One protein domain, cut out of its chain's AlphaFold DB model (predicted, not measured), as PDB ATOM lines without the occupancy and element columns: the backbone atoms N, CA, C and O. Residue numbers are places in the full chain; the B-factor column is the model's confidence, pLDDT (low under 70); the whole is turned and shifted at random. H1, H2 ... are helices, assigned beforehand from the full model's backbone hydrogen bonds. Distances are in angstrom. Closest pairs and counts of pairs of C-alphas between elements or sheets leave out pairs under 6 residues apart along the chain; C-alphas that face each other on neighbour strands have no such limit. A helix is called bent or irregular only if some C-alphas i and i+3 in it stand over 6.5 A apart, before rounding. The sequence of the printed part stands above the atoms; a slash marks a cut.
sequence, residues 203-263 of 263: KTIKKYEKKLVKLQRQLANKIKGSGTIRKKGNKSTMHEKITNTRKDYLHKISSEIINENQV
ATOM      1  N   LYS A 203     -32.591  -4.767 -42.178       89.50
ATOM      2  CA  LYS A 203     -33.734  -5.594 -42.620       89.50
ATOM      3  C   LYS A 203     -33.437  -6.349 -43.921       89.50
ATOM      4  O   LYS A 203     -34.288  -6.507 -44.800       89.50
ATOM      5  N   THR A 204     -32.203  -6.854 -44.043       88.75
ATOM      6  CA  THR A 204     -31.666  -7.415 -45.294       88.75
ATOM      7  C   THR A 204     -32.524  -8.561 -45.823       88.75
ATOM      8  O   THR A 204     -32.703  -8.685 -47.031       88.75
ATOM      9  N   ILE A 205     -33.075  -9.392 -44.935       87.12
ATOM     10  CA  ILE A 205     -33.949 -10.504 -45.324       87.12
ATOM     11  C   ILE A 205     -35.206  -9.966 -46.012       87.12
ATOM     12  O   ILE A 205     -35.456 -10.342 -47.154       87.12
ATOM     13  N   LYS A 206     -35.916  -9.019 -45.382       89.44
ATOM     14  CA  LYS A 206     -37.137  -8.392 -45.917       89.44
ATOM     15  C   LYS A 206     -36.906  -7.780 -47.304       89.44
ATOM     16  O   LYS A 206     -37.716  -7.961 -48.209       89.44
ATOM     17  N   LYS A 207     -35.747  -7.143 -47.518       89.94
ATOM     18  CA  LYS A 207     -35.353  -6.579 -48.826       89.94
ATOM     19  C   LYS A 207     -35.289  -7.626 -49.947       89.94
ATOM     20  O   LYS A 207     -35.622  -7.322 -51.090       89.94
ATOM     21  N   TYR A 208     -34.842  -8.848 -49.651       91.12
ATOM     22  CA  TYR A 208     -34.650  -9.904 -50.656       91.12
ATOM     23  C   TYR A 208     -35.722 -11.002 -50.624       91.12
ATOM     24  O   TYR A 208     -35.735 -11.862 -51.507       91.12
ATOM     25  N   GLU A 209     -36.636 -10.957 -49.659       91.88
ATOM     26  CA  GLU A 209     -37.641 -11.981 -49.382       91.88
ATOM     27  C   GLU A 209     -38.532 -12.277 -50.589       91.88
ATOM     28  O   GLU A 209     -38.566 -13.417 -51.049       91.88
ATOM     29  N   LYS A 210     -39.160 -11.253 -51.187       91.94
ATOM     30  CA  LYS A 210     -40.027 -11.422 -52.373       91.94
ATOM     31  C   LYS A 210     -39.313 -12.178 -53.500       91.94
ATOM     32  O   LYS A 210     -39.869 -13.079 -54.131       91.94
ATOM     33  N   LYS A 211     -38.040 -11.844 -53.738       91.00
ATOM     34  CA  LYS A 211     -37.214 -12.499 -54.763       91.00
ATOM     35  C   LYS A 211     -36.857 -13.934 -54.373       91.00
ATOM     36  O   LYS A 211     -36.829 -14.806 -55.240       91.00
ATOM     37  N   LEU A 212     -36.590 -14.182 -53.095       91.44
ATOM     38  CA  LEU A 212     -36.257 -15.499 -52.563       91.44
ATOM     39  C   LEU A 212     -37.455 -16.455 -52.646       91.44
ATOM     40  O   LEU A 212     -37.300 -17.555 -53.177       91.44
ATOM     41  N   VAL A 213     -38.649 -15.999 -52.254       91.81
ATOM     42  CA  VAL A 213     -39.913 -16.744 -52.385       91.81
ATOM     43  C   VAL A 213     -40.186 -17.092 -53.848       91.81
ATOM     44  O   VAL A 213     -40.455 -18.250 -54.172       91.81
ATOM     45  N   LYS A 214     -40.032 -16.131 -54.771       90.88
ATOM     46  CA  LYS A 214     -40.181 -16.386 -56.215       90.88
ATOM     47  C   LYS A 214     -39.222 -17.475 -56.706       90.88
ATOM     48  O   LYS A 214     -39.635 -18.371 -57.437       90.88
ATOM     49  N   LEU A 215     -37.949 -17.425 -56.302       89.31
ATOM     50  CA  LEU A 215     -36.952 -18.435 -56.677       89.31
ATOM     51  C   LEU A 215     -37.252 -19.814 -56.074       89.31
ATOM     52  O   LEU A 215     -37.013 -20.821 -56.738       89.31
ATOM     53  N   GLN A 216     -37.771 -19.871 -54.847       89.31
ATOM     54  CA  GLN A 216     -38.181 -21.118 -54.200       89.31
ATOM     55  C   GLN A 216     -39.388 -21.750 -54.901       89.31
ATOM     56  O   GLN A 216     -39.310 -22.921 -55.264       89.31
ATOM     57  N   ARG A 217     -40.444 -20.975 -55.185       89.44
ATOM     58  CA  ARG A 217     -41.628 -21.447 -55.929       89.44
ATOM     59  C   ARG A 217     -41.257 -21.967 -57.319       89.44
ATOM     60  O   ARG A 217     -41.639 -23.065 -57.700       89.44
ATOM     61  N   GLN A 218     -40.423 -21.221 -58.049       87.19
ATOM     62  CA  GLN A 218     -39.925 -21.651 -59.362       87.19
ATOM     63  C   GLN A 218     -39.117 -22.950 -59.310       87.19
ATOM     64  O   GLN A 218     -39.066 -23.660 -60.308       87.19
ATOM     65  N   LEU A 219     -38.432 -23.226 -58.198       86.56
ATOM     66  CA  LEU A 219     -37.665 -24.454 -58.026       86.56
ATOM     67  C   LEU A 219     -38.564 -25.641 -57.661       86.56
ATOM     68  O   LEU A 219     -38.290 -26.742 -58.123       86.56
ATOM     69  N   ALA A 220     -39.602 -25.418 -56.851       85.00
ATOM     70  CA  ALA A 220     -40.543 -26.457 -56.431       85.00
ATOM     71  C   ALA A 220     -41.319 -27.043 -57.621       85.00
ATOM     72  O   ALA A 220     -41.446 -28.256 -57.733       85.00
ATOM     73  N   ASN A 221     -41.731 -26.195 -58.566       80.62
ATOM     74  CA  ASN A 221     -42.547 -26.596 -59.717       80.62
ATOM     75  C   ASN A 221     -41.733 -27.202 -60.879       80.62
ATOM     76  O   ASN A 221     -42.199 -27.222 -62.016       80.62
ATOM     77  N   LYS A 222     -40.478 -27.610 -60.653       79.38
ATOM     78  CA  LYS A 222     -39.596 -28.094 -61.721       79.38
ATOM     79  C   LYS A 222     -39.262 -29.572 -61.571       79.38
ATOM     80  O   LYS A 222     -38.757 -30.014 -60.542       79.38
ATOM     81  N   ILE A 223     -39.431 -30.298 -62.675       76.56
ATOM     82  CA  ILE A 223     -38.934 -31.663 -62.860       76.56
ATOM     83  C   ILE A 223     -37.398 -31.641 -62.821       76.56
ATOM     84  O   ILE A 223     -36.756 -30.662 -63.219       76.56
ATOM     85  N   LYS A 224     -36.775 -32.695 -62.285       76.56
ATOM     86  CA  LYS A 224     -35.310 -32.794 -62.191       76.56
ATOM     87  C   LYS A 224     -34.681 -32.663 -63.587       76.56
ATOM     88  O   LYS A 224     -35.042 -33.392 -64.498       76.56
ATOM     89  N   GLY A 225     -33.738 -31.731 -63.743       73.19
ATOM     90  CA  GLY A 225     -33.081 -31.451 -65.024       73.19
ATOM     91  C   GLY A 225     -32.200 -30.198 -64.996       73.19
ATOM     92  O   GLY A 225     -32.006 -29.573 -63.946       73.19
ATOM     93  N   SER A 226     -31.674 -29.801 -66.157       65.25
ATOM     94  CA  SER A 226     -30.740 -28.670 -66.319       65.25
ATOM     95  C   SER A 226     -31.323 -27.324 -65.854       65.25
ATOM     96  O   SER A 226     -30.660 -26.561 -65.141       65.25
ATOM     97  N   GLY A 227     -32.599 -27.055 -66.152       69.50
ATOM     98  CA  GLY A 227     -33.309 -25.858 -65.684       69.50
ATOM     99  C   GLY A 227     -33.385 -25.762 -64.154       69.50
ATOM    100  O   GLY A 227     -33.231 -24.681 -63.578       69.50
ATOM    101  N   THR A 228     -33.532 -26.902 -63.481       75.44
ATOM    102  CA  THR A 228     -33.595 -27.023 -62.015       75.44
ATOM    103  C   THR A 228     -32.239 -26.740 -61.377       75.44
ATOM    104  O   THR A 228     -32.165 -26.042 -60.364       75.44
ATOM    105  N   ILE A 229     -31.146 -27.187 -62.009       73.38
ATOM    106  CA  ILE A 229     -29.772 -26.887 -61.572       73.38
ATOM    107  C   ILE A 229     -29.520 -25.374 -61.607       73.38
ATOM    108  O   ILE A 229     -29.076 -24.804 -60.606       73.38
ATOM    109  N   ARG A 230     -29.877 -24.699 -62.709       77.00
ATOM    110  CA  ARG A 230     -29.722 -23.239 -62.842       77.00
ATOM    111  C   ARG A 230     -30.523 -22.482 -61.778       77.00
ATOM    112  O   ARG A 230     -29.995 -21.579 -61.130       77.00
ATOM    113  N   LYS A 231     -31.786 -22.857 -61.550       79.12
ATOM    114  CA  LYS A 231     -32.645 -22.212 -60.539       79.12
ATOM    115  C   LYS A 231     -32.148 -22.456 -59.112       79.12
ATOM    116  O   LYS A 231     -32.128 -21.518 -58.313       79.12
ATOM    117  N   LYS A 232     -31.665 -23.666 -58.807       80.69
ATOM    118  CA  LYS A 232     -31.015 -23.980 -57.526       80.69
ATOM    119  C   LYS A 232     -29.770 -23.114 -57.318       80.69
ATOM    120  O   LYS A 232     -29.611 -22.556 -56.236       80.69
ATOM    121  N   GLY A 233     -28.956 -22.932 -58.359       80.81
ATOM    122  CA  GLY A 233     -27.808 -22.021 -58.352       80.81
ATOM    123  C   GLY A 233     -28.202 -20.576 -58.038       80.81
ATOM    124  O   GLY A 233     -27.655 -19.979 -57.115       80.81
ATOM    125  N   ASN A 234     -29.216 -20.037 -58.722       85.50
ATOM    126  CA  ASN A 234     -29.714 -18.677 -58.471       85.50
ATOM    127  C   ASN A 234     -30.192 -18.486 -57.025       85.50
ATOM    128  O   ASN A 234     -29.873 -17.474 -56.397       85.50
ATOM    129  N   LYS A 235     -30.928 -19.467 -56.487       90.12
ATOM    130  CA  LYS A 235     -31.361 -19.473 -55.084       90.12
ATOM    131  C   LYS A 235     -30.157 -19.451 -54.140       90.12
ATOM    132  O   LYS A 235     -30.104 -18.617 -53.239       90.12
ATOM    133  N   SER A 236     -29.173 -20.322 -54.361       88.75
ATOM    134  CA  SER A 236     -27.950 -20.373 -53.555       88.75
ATOM    135  C   SER A 236     -27.166 -19.059 -53.588       88.75
ATOM    136  O   SER A 236     -26.711 -18.596 -52.546       88.75
ATOM    137  N   THR A 237     -27.042 -18.429 -54.757       90.62
ATOM    138  CA  THR A 237     -26.386 -17.121 -54.909       90.62
ATOM    139  C   THR A 237     -27.138 -16.019 -54.164       90.62
ATOM    140  O   THR A 237     -26.510 -15.143 -53.572       90.62
ATOM    141  N   MET A 238     -28.474 -16.067 -54.139       91.25
ATOM    142  CA  MET A 238     -29.276 -15.119 -53.361       91.25
ATOM    143  C   MET A 238     -29.051 -15.284 -51.856       91.25
ATOM    144  O   MET A 238     -28.795 -14.295 -51.172       91.25
ATOM    145  N   HIS A 239     -29.081 -16.520 -51.344       91.25
ATOM    146  CA  HIS A 239     -28.747 -16.783 -49.942       91.25
ATOM    147  C   HIS A 239     -27.335 -16.297 -49.605       91.25
ATOM    148  O   HIS A 239     -27.151 -15.632 -48.591       91.25
ATOM    149  N   GLU A 240     -26.356 -16.556 -50.478       91.94
ATOM    150  CA  GLU A 240     -24.988 -16.069 -50.289       91.94
ATOM    151  C   GLU A 240     -24.936 -14.537 -50.206       91.94
ATOM    152  O   GLU A 240     -24.265 -14.001 -49.328       91.94
ATOM    153  N   LYS A 241     -25.674 -13.825 -51.071       92.50
ATOM    154  CA  LYS A 241     -25.759 -12.359 -51.032       92.50
ATOM    155  C   LYS A 241     -26.303 -11.870 -49.690       92.50
ATOM    156  O   LYS A 241     -25.673 -11.025 -49.067       92.50
ATOM    157  N   ILE A 242     -27.419 -12.435 -49.225       92.88
ATOM    158  CA  ILE A 242     -28.030 -12.077 -47.933       92.88
ATOM    159  C   ILE A 242     -27.044 -12.323 -46.786       92.88
ATOM    160  O   ILE A 242     -26.842 -11.445 -45.950       92.88
ATOM    161  N   THR A 243     -26.405 -13.496 -46.751       92.38
ATOM    162  CA  THR A 243     -25.429 -13.837 -45.711       92.38
ATOM    163  C   THR A 243     -24.228 -12.897 -45.730       92.38
ATOM    164  O   THR A 243     -23.822 -12.428 -44.670       92.38
ATOM    165  N   ASN A 244     -23.670 -12.598 -46.905       92.88
ATOM    166  CA  ASN A 244     -22.506 -11.722 -47.019       92.88
ATOM    167  C   ASN A 244     -22.844 -10.278 -46.629       92.88
ATOM    168  O   ASN A 244     -22.070  -9.677 -45.897       92.88
ATOM    169  N   THR A 245     -24.000  -9.746 -47.044       93.00
ATOM    170  CA  THR A 245     -24.448  -8.400 -46.648       93.00
ATOM    171  C   THR A 245     -24.641  -8.293 -45.137       93.00
ATOM    172  O   THR A 245     -24.165  -7.342 -44.531       93.00
ATOM    173  N   ARG A 246     -25.281  -9.288 -44.510       92.81
ATOM    174  CA  ARG A 246     -25.447  -9.307 -43.049       92.81
ATOM    175  C   ARG A 246     -24.101  -9.361 -42.329       92.81
ATOM    176  O   ARG A 246     -23.897  -8.623 -41.378       92.81
ATOM    177  N   LYS A 247     -23.184 -10.221 -42.783       93.06
ATOM    178  CA  LYS A 247     -21.849 -10.340 -42.179       93.06
ATOM    179  C   LYS A 247     -21.025  -9.067 -42.321       93.06
ATOM    180  O   LYS A 247     -20.368  -8.695 -41.363       93.06
ATOM    181  N   ASP A 248     -21.050  -8.429 -43.488       93.94
ATOM    182  CA  ASP A 248     -20.352  -7.160 -43.719       93.94
ATOM    183  C   ASP A 248     -20.820  -6.084 -42.734       93.94
ATOM    184  O   ASP A 248     -19.995  -5.474 -42.060       93.94
ATOM    185  N   TYR A 249     -22.140  -5.934 -42.586       93.56
ATOM    186  CA  TYR A 249     -22.728  -4.981 -41.650       93.56
ATOM    187  C   TYR A 249     -22.312  -5.257 -40.199       93.56
ATOM    188  O   TYR A 249     -21.786  -4.374 -39.530       93.56
ATOM    189  N   LEU A 250     -22.459  -6.507 -39.744       93.31
ATOM    190  CA  LEU A 250     -22.085  -6.904 -38.383       93.31
ATOM    191  C   LEU A 250     -20.592  -6.702 -38.108       93.31
ATOM    192  O   LEU A 250     -20.232  -6.245 -37.030       93.31
ATOM    193  N   HIS A 251     -19.724  -7.024 -39.071       93.06
ATOM    194  CA  HIS A 251     -18.286  -6.835 -38.903       93.06
ATOM    195  C   HIS A 251     -17.914  -5.360 -38.775       93.06
ATOM    196  O   HIS A 251     -17.136  -5.035 -37.885       93.06
ATOM    197  N   LYS A 252     -18.489  -4.480 -39.605       93.75
ATOM    198  CA  LYS A 252     -18.246  -3.033 -39.526       93.75
ATOM    199  C   LYS A 252     -18.627  -2.477 -38.158       93.75
ATOM    200  O   LYS A 252     -17.773  -1.886 -37.515       93.75
ATOM    201  N   ILE A 253     -19.833  -2.788 -37.681       92.94
ATOM    202  CA  ILE A 253     -20.309  -2.344 -36.362       92.94
ATOM    203  C   ILE A 253     -19.425  -2.883 -35.246       92.94
ATOM    204  O   ILE A 253     -18.985  -2.127 -34.393       92.94
ATOM    205  N   SER A 254     -19.116  -4.183 -35.261       92.12
ATOM    206  CA  SER A 254     -18.274  -4.761 -34.210       92.12
ATOM    207  C   SER A 254     -16.881  -4.133 -34.174       92.12
ATOM    208  O   SER A 254     -16.342  -3.916 -33.098       92.12
ATOM    209  N   SER A 255     -16.293  -3.827 -35.336       90.88
ATOM    210  CA  SER A 255     -14.982  -3.180 -35.409       90.88
ATOM    211  C   SER A 255     -15.036  -1.725 -34.964       90.88
ATOM    212  O   SER A 255     -14.123  -1.286 -34.284       90.88
ATOM    213  N   GLU A 256     -16.095  -1.003 -35.320       90.50
ATOM    214  CA  GLU A 256     -16.329   0.371 -34.880       90.50
ATOM    215  C   GLU A 256     -16.458   0.447 -33.356       90.50
ATOM    216  O   GLU A 256     -15.664   1.130 -32.725       90.50
ATOM    217  N   ILE A 257     -17.346  -0.356 -32.757       89.12
ATOM    218  CA  ILE A 257     -17.552  -0.387 -31.300       89.12
ATOM    219  C   ILE A 257     -16.257  -0.759 -30.565       89.12
ATOM    220  O   ILE A 257     -15.923  -0.132 -29.564       89.12
ATOM    221  N   ILE A 258     -15.516  -1.765 -31.049       86.94
ATOM    222  CA  ILE A 258     -14.238  -2.159 -30.435       86.94
ATOM    223  C   ILE A 258     -13.219  -1.022 -30.533       86.94
ATOM    224  O   ILE A 258     -12.561  -0.725 -29.546       86.94
ATOM    225  N   ASN A 259     -13.090  -0.373 -31.691       83.75
ATOM    226  CA  ASN A 259     -12.117   0.703 -31.863       83.75
ATOM    227  C   ASN A 259     -12.476   1.956 -31.056       83.75
ATOM    228  O   ASN A 259     -11.580   2.628 -30.573       83.75
ATOM    229  N   GLU A 260     -13.762   2.268 -30.894       81.12
ATOM    230  CA  GLU A 260     -14.217   3.426 -30.111       81.12
ATOM    231  C   GLU A 260     -14.083   3.207 -28.592       81.12
ATOM    232  O   GLU A 260     -14.057   4.175 -27.842       81.12
ATOM    233  N   ASN A 261     -13.994   1.952 -28.127       76.19
ATOM    234  CA  ASN A 261     -14.039   1.621 -26.696       76.19
ATOM    235  C   ASN A 261     -12.830   0.828 -26.174       76.19
ATOM    236  O   ASN A 261     -12.732   0.628 -24.968       76.19
ATOM    237  N   GLN A 262     -11.934   0.328 -27.030       63.03
ATOM    238  CA  GLN A 262     -10.791  -0.525 -26.648       63.03
ATOM    239  C   GLN A 262      -9.493  -0.208 -27.413       63.03
ATOM    240  O   GLN A 262      -8.559  -1.013 -27.370       63.03
ATOM    241  N   VAL A 263      -9.428   0.920 -28.126       54.34
ATOM    242  CA  VAL A 263      -8.199   1.460 -28.735       54.34
ATOM    243  C   VAL A 263      -7.915   2.827 -28.136       54.34
ATOM    244  O   VAL A 263      -8.895   3.555 -27.869       54.34
TER     245      VAL A 263
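Overview. This is residues 203 to 263 of the 263 residues of the protein "DNA-binding helix-turn-helix / transposase, IS605 family multi-domain protein" of Lachnoanaerobaculum saburreum F0468 (UniProt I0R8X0). A long helical hairpin with unequal arms: the shorter helix, H1, is kinked and lies beside the first part of the long helix H2, and residues 250 to 263, of which 250 to 262 belong to H2, stick out beyond it. H2 makes the longest axis. The printed part has 61 residues with two named helices, H1 then H2, and no named strand; its class is all helix. The whole is extended, with a radius of gyration of the C-alphas of 17.0 A, and it spans 56 by 20 by 9 A, a rod.

Along the chain. Find C-alpha 204 at (-31.666, -7.415, -45.294); there H1 begins, and it holds residues 204 to 220, 23.8 A from first to last C-alpha. It is irregular, with C-alphas 207 and 210 7.6 A apart, and it has a kink of 44 degrees near residue 211. After a tight link of 5 residues, look for C-alpha 226 at (-30.740, -28.670, -66.319). From there H2, residues 226 to 262, runs 52.6 A to C-alpha 262 at (-10.791, -0.525, -26.648).

Arrangement. H1 and H2 form a helical hairpin and touch, with 16 pairs of C-alphas within 8 A. Look at Leu 215 and Lys 235 for their closest C-alphas, 5.9 A apart. Their lines stand at a shallow tilt of 18 degrees, and they run opposite ways. In H2 every O i to N i+4 pair is within hydrogen-bond range; in H1, 11 of 13 are.

Size, cuts and confidence. The C-alphas of Ile 223 and Val 263, the chain's last residue, are the two farthest apart, at 56.6 A. Without residues 250 to 263, which stand free, the body spans 37 by 16 by 8 A. The printed part has no cut. In the B-factor column, residues 226 to 227 and 262 to 263 have pLDDT under 70; the mean of the printed part is 86.0.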